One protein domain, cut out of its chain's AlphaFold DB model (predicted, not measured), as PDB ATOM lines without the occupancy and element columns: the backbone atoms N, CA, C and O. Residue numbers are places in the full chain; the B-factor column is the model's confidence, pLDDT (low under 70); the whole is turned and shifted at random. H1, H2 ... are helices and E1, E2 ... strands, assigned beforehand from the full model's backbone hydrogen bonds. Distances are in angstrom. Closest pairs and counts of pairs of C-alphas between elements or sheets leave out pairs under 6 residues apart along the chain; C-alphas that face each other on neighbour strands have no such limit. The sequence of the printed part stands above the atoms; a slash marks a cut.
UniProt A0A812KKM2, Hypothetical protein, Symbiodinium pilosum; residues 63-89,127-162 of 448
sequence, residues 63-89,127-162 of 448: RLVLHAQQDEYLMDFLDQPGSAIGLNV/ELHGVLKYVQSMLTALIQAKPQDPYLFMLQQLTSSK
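AT A GLANCE: This is residues 63 to 89 and 127 to 162 of the 448 residues of the protein "Hypothetical protein" of Symbiodinium pilosum (UniProt A0A812KKM2). A two-stranded hairpin, E1 and E2, is followed by two helices, H1 and H2, that make a V joined by a tight link; residues 156 to 160 of H2 come near E1. The printed part has 63 residues, with E1, E2, H1 and H2 in that order, an antiparallel sheet E1 - E2 and a mixed class. It is compact, with a radius of gyration of the C-alphas of 11.8 A and spans of 36 by 25 by 15 A.

HOW THE PARTS SIT: E1, residues 72 to 76, and E2, residues 84 to 88, form a hairpin at 163 degrees; N 73 and O 87 are 2.9 A apart, within hydrogen-bond range. H1, residues 131 to 145, touches H2, residues 150 to 160, with its residues 138 to 142 alone. Their closest C-alphas, of Leu 142 and Pro 150, are 6.9 A apart; they run opposite ways at a steep tilt of 52 degrees. The closest C-alphas of E1 and H2, those of Leu 74 and Ser 160, are 5.3 A apart. E1 and H1 are apart, as are E2 and H2. In H1 and H2 every O i to N i+4 pair is within hydrogen-bond range.

IN THESE COORDINATES: E1 begins at C-alpha 72 (-3.495, 29.853, 5.280) and spans 13.7 A; E2 spans 13.6 A. H1 spans 20.7 A. H2 spans 15.3 A and ends at C-alpha 160 (-0.225, 23.795, -0.682).

THE WHOLE: The C-alphas farthest apart, of Gln 80 and Leu 128, are 36.6 A apart. Residues 90 to 126 are not printed; C-alphas 89 and 127 are 21.5 A apart across this cut. Of the links printed whole, none is long. Residue 162 alone has pLDDT under 70.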
ATOM      1  N   ARG A  63      10.314  25.685   0.163       88.44
ATOM      2  CA  ARG A  63      10.004  26.982  -0.438       88.44
ATOM      3  C   ARG A  63       8.514  27.021  -0.707       88.44
ATOM      4  O   ARG A  63       7.998  26.102  -1.330       88.44
ATOM      5  N   LEU A  64       7.861  28.084  -0.259       91.62
ATOM      6  CA  LEU A  64       6.433  28.297  -0.446       91.62
ATOM      7  C   LEU A  64       6.210  29.547  -1.291       91.62
ATOM      8  O   LEU A  64       6.746  30.615  -0.979       91.62
ATOM      9  N   VAL A  65       5.408  29.421  -2.343       91.56
ATOM     10  CA  VAL A  65       4.933  30.568  -3.119       91.56
ATOM     11  C   VAL A  65       3.621  31.066  -2.535       91.56
ATOM     12  O   VAL A  65       2.630  30.343  -2.489       91.56
ATOM     13  N   LEU A  66       3.618  32.325  -2.104       91.38
ATOM     14  CA  LEU A  66       2.448  32.958  -1.508       91.38
ATOM     15  C   LEU A  66       1.477  33.454  -2.584       91.38
ATOM     16  O   LEU A  66       1.883  34.044  -3.589       91.38
ATOM     17  N   HIS A  67       0.188  33.266  -2.328       86.81
ATOM     18  CA  HIS A  67      -0.912  33.807  -3.110       86.81
ATOM     19  C   HIS A  67      -1.532  35.016  -2.390       86.81
ATOM     20  O   HIS A  67      -1.721  35.010  -1.179       86.81
ATOM     21  N   ALA A  68      -1.861  36.081  -3.125       83.94
ATOM     22  CA  ALA A  68      -2.285  37.353  -2.519       83.94
ATOM     23  C   ALA A  68      -3.643  37.290  -1.794       83.94
ATOM     24  O   ALA A  68      -3.935  38.150  -0.972       83.94
ATOM     25  N   GLN A  69      -4.470  36.302  -2.133       84.31
ATOM     26  CA  GLN A  69      -5.818  36.108  -1.583       84.31
ATOM     27  C   GLN A  69      -5.886  34.955  -0.573       84.31
ATOM     28  O   GLN A  69      -6.977  34.505  -0.236       84.31
ATOM     29  N   GLN A  70      -4.738  34.423  -0.155       86.31
ATOM     30  CA  GLN A  70      -4.679  33.278   0.735       86.31
ATOM     31  C   GLN A  70      -3.806  33.579   1.935       86.31
ATOM     32  O   GLN A  70      -2.632  33.930   1.799       86.31
ATOM     33  N   ASP A  71      -4.392  33.348   3.101       91.94
ATOM     34  CA  ASP A  71      -3.733  33.600   4.371       91.94
ATOM     35  C   ASP A  71      -3.299  32.302   5.047       91.94
ATOM     36  O   ASP A  71      -2.462  32.343   5.929       91.94
ATOM     37  N   GLU A  72      -3.817  31.139   4.652       92.88
ATOM     38  CA  GLU A  72      -3.495  29.853   5.280       92.88
ATOM     39  C   GLU A  72      -2.825  28.907   4.296       92.88
ATOM     40  O   GLU A  72      -3.341  28.686   3.206       92.88
ATOM     41  N   TYR A  73      -1.701  28.324   4.696       91.88
ATOM     42  CA  TYR A  73      -0.922  27.405   3.874       91.88
ATOM     43  C   TYR A  73      -0.569  26.172   4.686       91.88
ATOM     44  O   TYR A  73      -0.169  26.294   5.842       91.88
ATOM     45  N   LEU A  74      -0.668  25.001   4.069       91.88
ATOM     46  CA  LEU A  74      -0.146  23.756   4.620       91.88
ATOM     47  C   LEU A  74       0.914  23.230   3.663       91.88
ATOM     48  O   LEU A  74       0.685  23.164   2.458       91.88
ATOM     49  N   MET A  75       2.080  22.888   4.197       90.94
ATOM     50  CA  MET A  75       3.213  22.455   3.397       90.94
ATOM     51  C   MET A  75       3.856  21.222   4.012       90.94
ATOM     52  O   MET A  75       4.271  21.250   5.171       90.94
ATOM     53  N   ASP A  76       3.982  20.176   3.205       88.94
ATOM     54  CA  ASP A  76       4.678  18.947   3.572       88.94
ATOM     55  C   ASP A  76       6.172  19.041   3.252       88.94
ATOM     56  O   ASP A  76       6.585  19.645   2.256       88.94
ATOM     57  N   PHE A  77       7.000  18.410   4.079       88.19
ATOM     58  CA  PHE A  77       8.430  18.301   3.817       88.19
ATOM     59  C   PHE A  77       8.728  16.994   3.082       88.19
ATOM     60  O   PHE A  77       8.587  15.912   3.646       88.19
ATOM     61  N   LEU A  78       9.177  17.089   1.825       82.56
ATOM     62  CA  LEU A  78       9.449  15.917   0.979       82.56
ATOM     63  C   LEU A  78      10.492  14.970   1.588       82.56
ATOM     64  O   LEU A  78      10.374  13.755   1.459       82.56
ATOM     65  N   ASP A  79      11.472  15.526   2.297       83.19
ATOM     66  CA  ASP A  79      12.556  14.754   2.909       83.19
ATOM     67  C   ASP A  79      12.129  14.047   4.209       83.19
ATOM     68  O   ASP A  79      12.874  13.226   4.746       83.19
ATOM     69  N   GLN A  80      10.944  14.367   4.747       84.81
ATOM     70  CA  GLN A  80      10.420  13.809   5.996       84.81
ATOM     71  C   GLN A  80       8.919  13.520   5.887       84.81
ATOM     72  O   GLN A  80       8.098  14.355   6.285       84.81
ATOM     73  N   PRO A  81       8.535  12.330   5.387       83.06
ATOM     74  CA  PRO A  81       7.130  11.959   5.276       83.06
ATOM     75  C   PRO A  81       6.441  12.017   6.647       83.06
ATOM     76  O   PRO A  81       6.973  11.533   7.645       83.06
ATOM     77  N   GLY A  82       5.255  12.628   6.687       85.94
ATOM     78  CA  GLY A  82       4.480  12.844   7.916       85.94
ATOM     79  C   GLY A  82       4.821  14.131   8.678       85.94
ATOM     80  O   GLY A  82       4.190  14.413   9.694       85.94
ATOM     81  N   SER A  83       5.782  14.927   8.198       89.44
ATOM     82  CA  SER A  83       6.072  16.256   8.735       89.44
ATOM     83  C   SER A  83       5.438  17.331   7.851       89.44
ATOM     84  O   SER A  83       5.773  17.449   6.670       89.44
ATOM     85  N   ALA A  84       4.538  18.124   8.431       90.62
ATOM     86  CA  ALA A  84       3.856  19.222   7.758       90.62
ATOM     87  C   ALA A  84       3.903  20.493   8.611       90.62
ATOM     88  O   ALA A  84       3.889  20.434   9.844       90.62
ATOM     89  N   ILE A  85       3.931  21.653   7.958       93.00
ATOM     90  CA  ILE A  85       3.847  22.956   8.614       93.00
ATOM     91  C   ILE A  85       2.646  23.748   8.096       93.00
ATOM     92  O   ILE A  85       2.484  23.954   6.896       93.00
ATOM     93  N   GLY A  86       1.810  24.199   9.033       93.56
ATOM     94  CA  GLY A  86       0.735  25.153   8.781       93.56
ATOM     95  C   GLY A  86       1.220  26.583   9.021       93.56
ATOM     96  O   GLY A  86       1.794  26.870  10.073       93.56
ATOM     97  N   LEU A  87       0.996  27.486   8.070       93.69
ATOM     98  CA  LEU A  87       1.376  28.895   8.150       93.69
ATOM     99  C   LEU A  87       0.143  29.781   7.972       93.69
ATOM    100  O   LEU A  87      -0.616  29.586   7.027       93.69
ATOM    101  N   ASN A  88      -0.020  30.780   8.846       92.31
ATOM    102  CA  ASN A  88      -0.994  31.858   8.665       92.31
ATOM    103  C   ASN A  88      -0.249  33.157   8.307       92.31
ATOM    104  O   ASN A  88       0.452  33.731   9.143       92.31
ATOM    105  N   VAL A  89      -0.344  33.585   7.053       91.31
ATOM    106  CA  VAL A  89       0.342  34.742   6.483       91.31
ATOM    107  C   VAL A  89      -0.666  35.868   6.313       91.31
ATOM    108  O   VAL A  89      -1.541  35.798   5.465       91.31
ATOM    109  N   GLU A 127      -3.522  38.400 -15.118       92.56
ATOM    110  CA  GLU A 127      -2.983  39.448 -14.245       92.56
ATOM    111  C   GLU A 127      -4.004  39.873 -13.181       92.56
ATOM    112  O   GLU A 127      -3.660  39.902 -11.997       92.56
ATOM    113  N   LEU A 128      -5.260  40.121 -13.572       91.44
ATOM    114  CA  LEU A 128      -6.347  40.508 -12.666       91.44
ATOM    115  C   LEU A 128      -6.588  39.458 -11.576       91.44
ATOM    116  O   LEU A 128      -6.774  39.802 -10.410       91.44
ATOM    117  N   HIS A 129      -6.544  38.178 -11.945       87.81
ATOM    118  CA  HIS A 129      -6.703  37.065 -11.009       87.81
ATOM    119  C   HIS A 129      -5.399  36.671 -10.296       87.81
ATOM    120  O   HIS A 129      -5.387  35.709  -9.535       87.81
ATOM    121  N   GLY A 130      -4.282  37.367 -10.537       87.25
ATOM    122  CA  GLY A 130      -2.989  37.086  -9.902       87.25
ATOM    123  C   GLY A 130      -2.305  35.785 -10.349       87.25
ATOM    124  O   GLY A 130      -1.169  35.527  -9.944       87.25
ATOM    125  N   VAL A 131      -2.943  35.002 -11.225       92.81
ATOM    126  CA  VAL A 131      -2.444  33.720 -11.746       92.81
ATOM    127  C   VAL A 131      -1.095  33.902 -12.430       92.81
ATOM    128  O   VAL A 131      -0.170  33.131 -12.180       92.81
ATOM    129  N   LEU A 132      -0.940  34.952 -13.246       92.38
ATOM    130  CA  LEU A 132       0.312  35.187 -13.969       92.38
ATOM    131  C   LEU A 132       1.490  35.387 -13.005       92.38
ATOM    132  O   LEU A 132       2.540  34.762 -13.160       92.38
ATOM    133  N   LYS A 133       1.300  36.220 -11.976       88.56
ATOM    134  CA  LYS A 133       2.321  36.514 -10.962       88.56
ATOM    135  C   LYS A 133       2.657  35.279 -10.128       88.56
ATOM    136  O   LYS A 133       3.824  35.052  -9.805       88.56
ATOM    137  N   TYR A 134       1.647  34.481  -9.789       91.69
ATOM    138  CA  TYR A 134       1.825  33.239  -9.047       91.69
ATOM    139  C   TYR A 134       2.643  32.222  -9.853       91.69
ATOM    140  O   TYR A 134       3.675  31.755  -9.374       91.69
ATOM    141  N   VAL A 135       2.267  31.960 -11.109       94.38
ATOM    142  CA  VAL A 135       2.991  31.023 -11.985       94.38
ATOM    143  C   VAL A 135       4.436  31.475 -12.211       94.38
ATOM    144  O   VAL A 135       5.352  30.662 -12.112       94.38
ATOM    145  N   GLN A 136       4.680  32.769 -12.441       93.81
ATOM    146  CA  GLN A 136       6.042  33.308 -12.567       93.81
ATOM    147  C   GLN A 136       6.882  33.069 -11.304       93.81
ATOM    148  O   GLN A 136       8.058  32.700 -11.383       93.81
ATOM    149  N   SER A 137       6.271  33.251 -10.134       88.38
ATOM    150  CA  SER A 137       6.923  33.048  -8.839       88.38
ATOM    151  C   SER A 137       7.199  31.561  -8.580       88.38
ATOM    152  O   SER A 137       8.287  31.213  -8.125       88.38
ATOM    153  N   MET A 138       6.273  30.673  -8.958       94.06
ATOM    154  CA  MET A 138       6.437  29.214  -8.920       94.06
ATOM    155  C   MET A 138       7.566  28.731  -9.826       94.06
ATOM    156  O   MET A 138       8.420  27.969  -9.378       94.06
ATOM    157  N   LEU A 139       7.643  29.228 -11.062       96.06
ATOM    158  CA  LEU A 139       8.745  28.911 -11.972       96.06
ATOM    159  C   LEU A 139      10.087  29.419 -11.435       96.06
ATOM    160  O   LEU A 139      11.094  28.717 -11.508       96.06
ATOM    161  N   THR A 140      10.108  30.607 -10.828       93.38
ATOM    162  CA  THR A 140      11.315  31.140 -10.180       93.38
ATOM    163  C   THR A 140      11.757  30.256  -9.011       93.38
ATOM    164  O   THR A 140      12.943  29.944  -8.888       93.38
ATOM    165  N   ALA A 141      10.818  29.805  -8.174       88.19
ATOM    166  CA  ALA A 141      11.098  28.889  -7.071       88.19
ATOM    167  C   ALA A 141      11.622  27.533  -7.570       88.19
ATOM    168  O   ALA A 141      12.595  27.024  -7.017       88.19
ATOM    169  N   LEU A 142      11.041  27.000  -8.649       94.56
ATOM    170  CA  LEU A 142      11.469  25.756  -9.288       94.56
ATOM    171  C   LEU A 142      12.922  25.843  -9.784       94.56
ATOM    172  O   LEU A 142      13.727  24.959  -9.498       94.56
ATOM    173  N   ILE A 143      13.279  26.935 -10.470       95.19
ATOM    174  CA  ILE A 143      14.641  27.166 -10.987       95.19
ATOM    175  C   ILE A 143      15.666  27.265  -9.848       95.19
ATOM    176  O   ILE A 143      16.803  26.817  -9.999       95.19
ATOM    177  N   GLN A 144      15.282  27.853  -8.712       89.81
ATOM    178  CA  GLN A 144      16.158  27.987  -7.547       89.81
ATOM    179  C   GLN A 144      16.309  26.679  -6.766       89.81
ATOM    180  O   GLN A 144      17.402  26.386  -6.291       89.81
ATOM    181  N   ALA A 145      15.223  25.917  -6.612       87.88
ATOM    182  CA  ALA A 145      15.217  24.669  -5.856       87.88
ATOM    183  C   ALA A 145      15.850  23.507  -6.630       87.88
ATOM    184  O   ALA A 145      16.460  22.645  -6.008       87.88
ATOM    185  N   LYS A 146      15.715  23.495  -7.967       94.75
ATOM    186  CA  LYS A 146      16.162  22.406  -8.855       94.75
ATOM    187  C   LYS A 146      15.795  21.014  -8.306       94.75
ATOM    188  O   LYS A 146      16.687  20.188  -8.112       94.75
ATOM    189  N   PRO A 147      14.508  20.763  -8.011       92.69
ATOM    190  CA  PRO A 147      14.087  19.481  -7.460       92.69
ATOM    191  C   PRO A 147      14.350  18.349  -8.458       92.69
ATOM    192  O   PRO A 147      14.359  18.570  -9.671       92.69
ATOM    193  N   GLN A 148      14.504  17.130  -7.939       93.50
ATOM    194  CA  GLN A 148      14.683  15.931  -8.760       93.50
ATOM    195  C   GLN A 148      13.481  15.692  -9.690       93.50
ATOM    196  O   GLN A 148      13.666  15.307 -10.841       93.50
ATOM    197  N   ASP A 149      12.264  15.962  -9.201       96.00
ATOM    198  CA  ASP A 149      11.022  15.918  -9.978       96.00
ATOM    199  C   ASP A 149      10.359  17.313 -10.013       96.00
ATOM    200  O   ASP A 149       9.771  17.754  -9.015       96.00
ATOM    201  N   PRO A 150      10.446  18.043 -11.143       96.38
ATOM    202  CA  PRO A 150       9.886  19.385 -11.249       96.38
ATOM    203  C   PRO A 150       8.355  19.405 -11.287       96.38
ATOM    204  O   PRO A 150       7.752  20.383 -10.843       96.38
ATOM    205  N   TYR A 151       7.715  18.355 -11.804       96.81
ATOM    206  CA  TYR A 151       6.260  18.306 -11.936       96.81
ATOM    207  C   TYR A 151       5.603  18.053 -10.588       96.81
ATOM    208  O   TYR A 151       4.648  18.749 -10.238       96.81
ATOM    209  N   LEU A 152       6.162  17.127  -9.805       93.44
ATOM    210  CA  LEU A 152       5.705  16.872  -8.442       93.44
ATOM    211  C   LEU A 152       5.851  18.124  -7.567       93.44
ATOM    212  O   LEU A 152       4.918  18.483  -6.853       93.44
ATOM    213  N   PHE A 153       6.975  18.839  -7.682       93.25
ATOM    214  CA  PHE A 153       7.192  20.093  -6.959       93.25
ATOM    215  C   PHE A 153       6.140  21.157  -7.307       93.25
ATOM    216  O   PHE A 153       5.578  21.782  -6.410       93.25
ATOM    217  N   MET A 154       5.840  21.366  -8.595       94.94
ATOM    218  CA  MET A 154       4.806  22.326  -9.008       94.94
ATOM    219  C   MET A 154       3.415  21.913  -8.526       94.94
ATOM    220  O   MET A 154       2.666  22.756  -8.037       94.94
ATOM    221  N   LEU A 155       3.074  20.624  -8.626       93.62
ATOM    222  CA  LEU A 155       1.806  20.109  -8.114       93.62
ATOM    223  C   LEU A 155       1.689  20.367  -6.611       93.62
ATOM    224  O   LEU A 155       0.661  20.866  -6.164       93.62
ATOM    225  N   GLN A 156       2.761  20.119  -5.857       90.56
ATOM    226  CA  GLN A 156       2.809  20.398  -4.428       90.56
ATOM    227  C   GLN A 156       2.601  21.887  -4.128       90.56
ATOM    228  O   GLN A 156       1.832  22.217  -3.226       90.56
ATOM    229  N   GLN A 157       3.227  22.802  -4.878       91.50
ATOM    230  CA  GLN A 157       2.992  24.244  -4.708       91.50
ATOM    231  C   GLN A 157       1.520  24.609  -4.950       91.50
ATOM    232  O   GLN A 157       0.945  25.362  -4.166       91.50
ATOM    233  N   LEU A 158       0.898  24.024  -5.981       91.81
ATOM    234  CA  LEU A 158      -0.512  24.241  -6.319       91.81
ATOM    235  C   LEU A 158      -1.474  23.646  -5.277       91.81
ATOM    236  O   LEU A 158      -2.551  24.197  -5.041       91.81
ATOM    237  N   THR A 159      -1.113  22.532  -4.634       88.19
ATOM    238  CA  THR A 159      -1.938  21.910  -3.585       88.19
ATOM    239  C   THR A 159      -1.712  22.515  -2.205       88.19
ATOM    240  O   THR A 159      -2.636  22.492  -1.397       88.19
ATOM    241  N   SER A 160      -0.537  23.095  -1.944       82.56
ATOM    242  CA  SER A 160      -0.225  23.795  -0.682       82.56
ATOM    243  C   SER A 160      -1.124  25.019  -0.479       82.56
ATOM    244  O   SER A 160      -1.400  25.428   0.647       82.56
ATOM    245  N   SER A 161      -1.622  25.571  -1.590       70.06
ATOM    246  CA  SER A 161      -2.635  26.619  -1.630       70.06
ATOM    247  C   SER A 161      -4.075  26.120  -1.485       70.06
ATOM    248  O   SER A 161      -5.002  26.906  -1.670       70.06
ATOM    249  N   LYS A 162      -4.339  24.861  -1.111       69.50
ATOM    250  CA  LYS A 162      -5.701  24.488  -0.705       69.50
ATOM    251  C   LYS A 162      -6.050  25.251   0.567       69.50
ATOM    252  O   LYS A 162      -5.691  24.848   1.668       69.50
TER     253      LYS A 162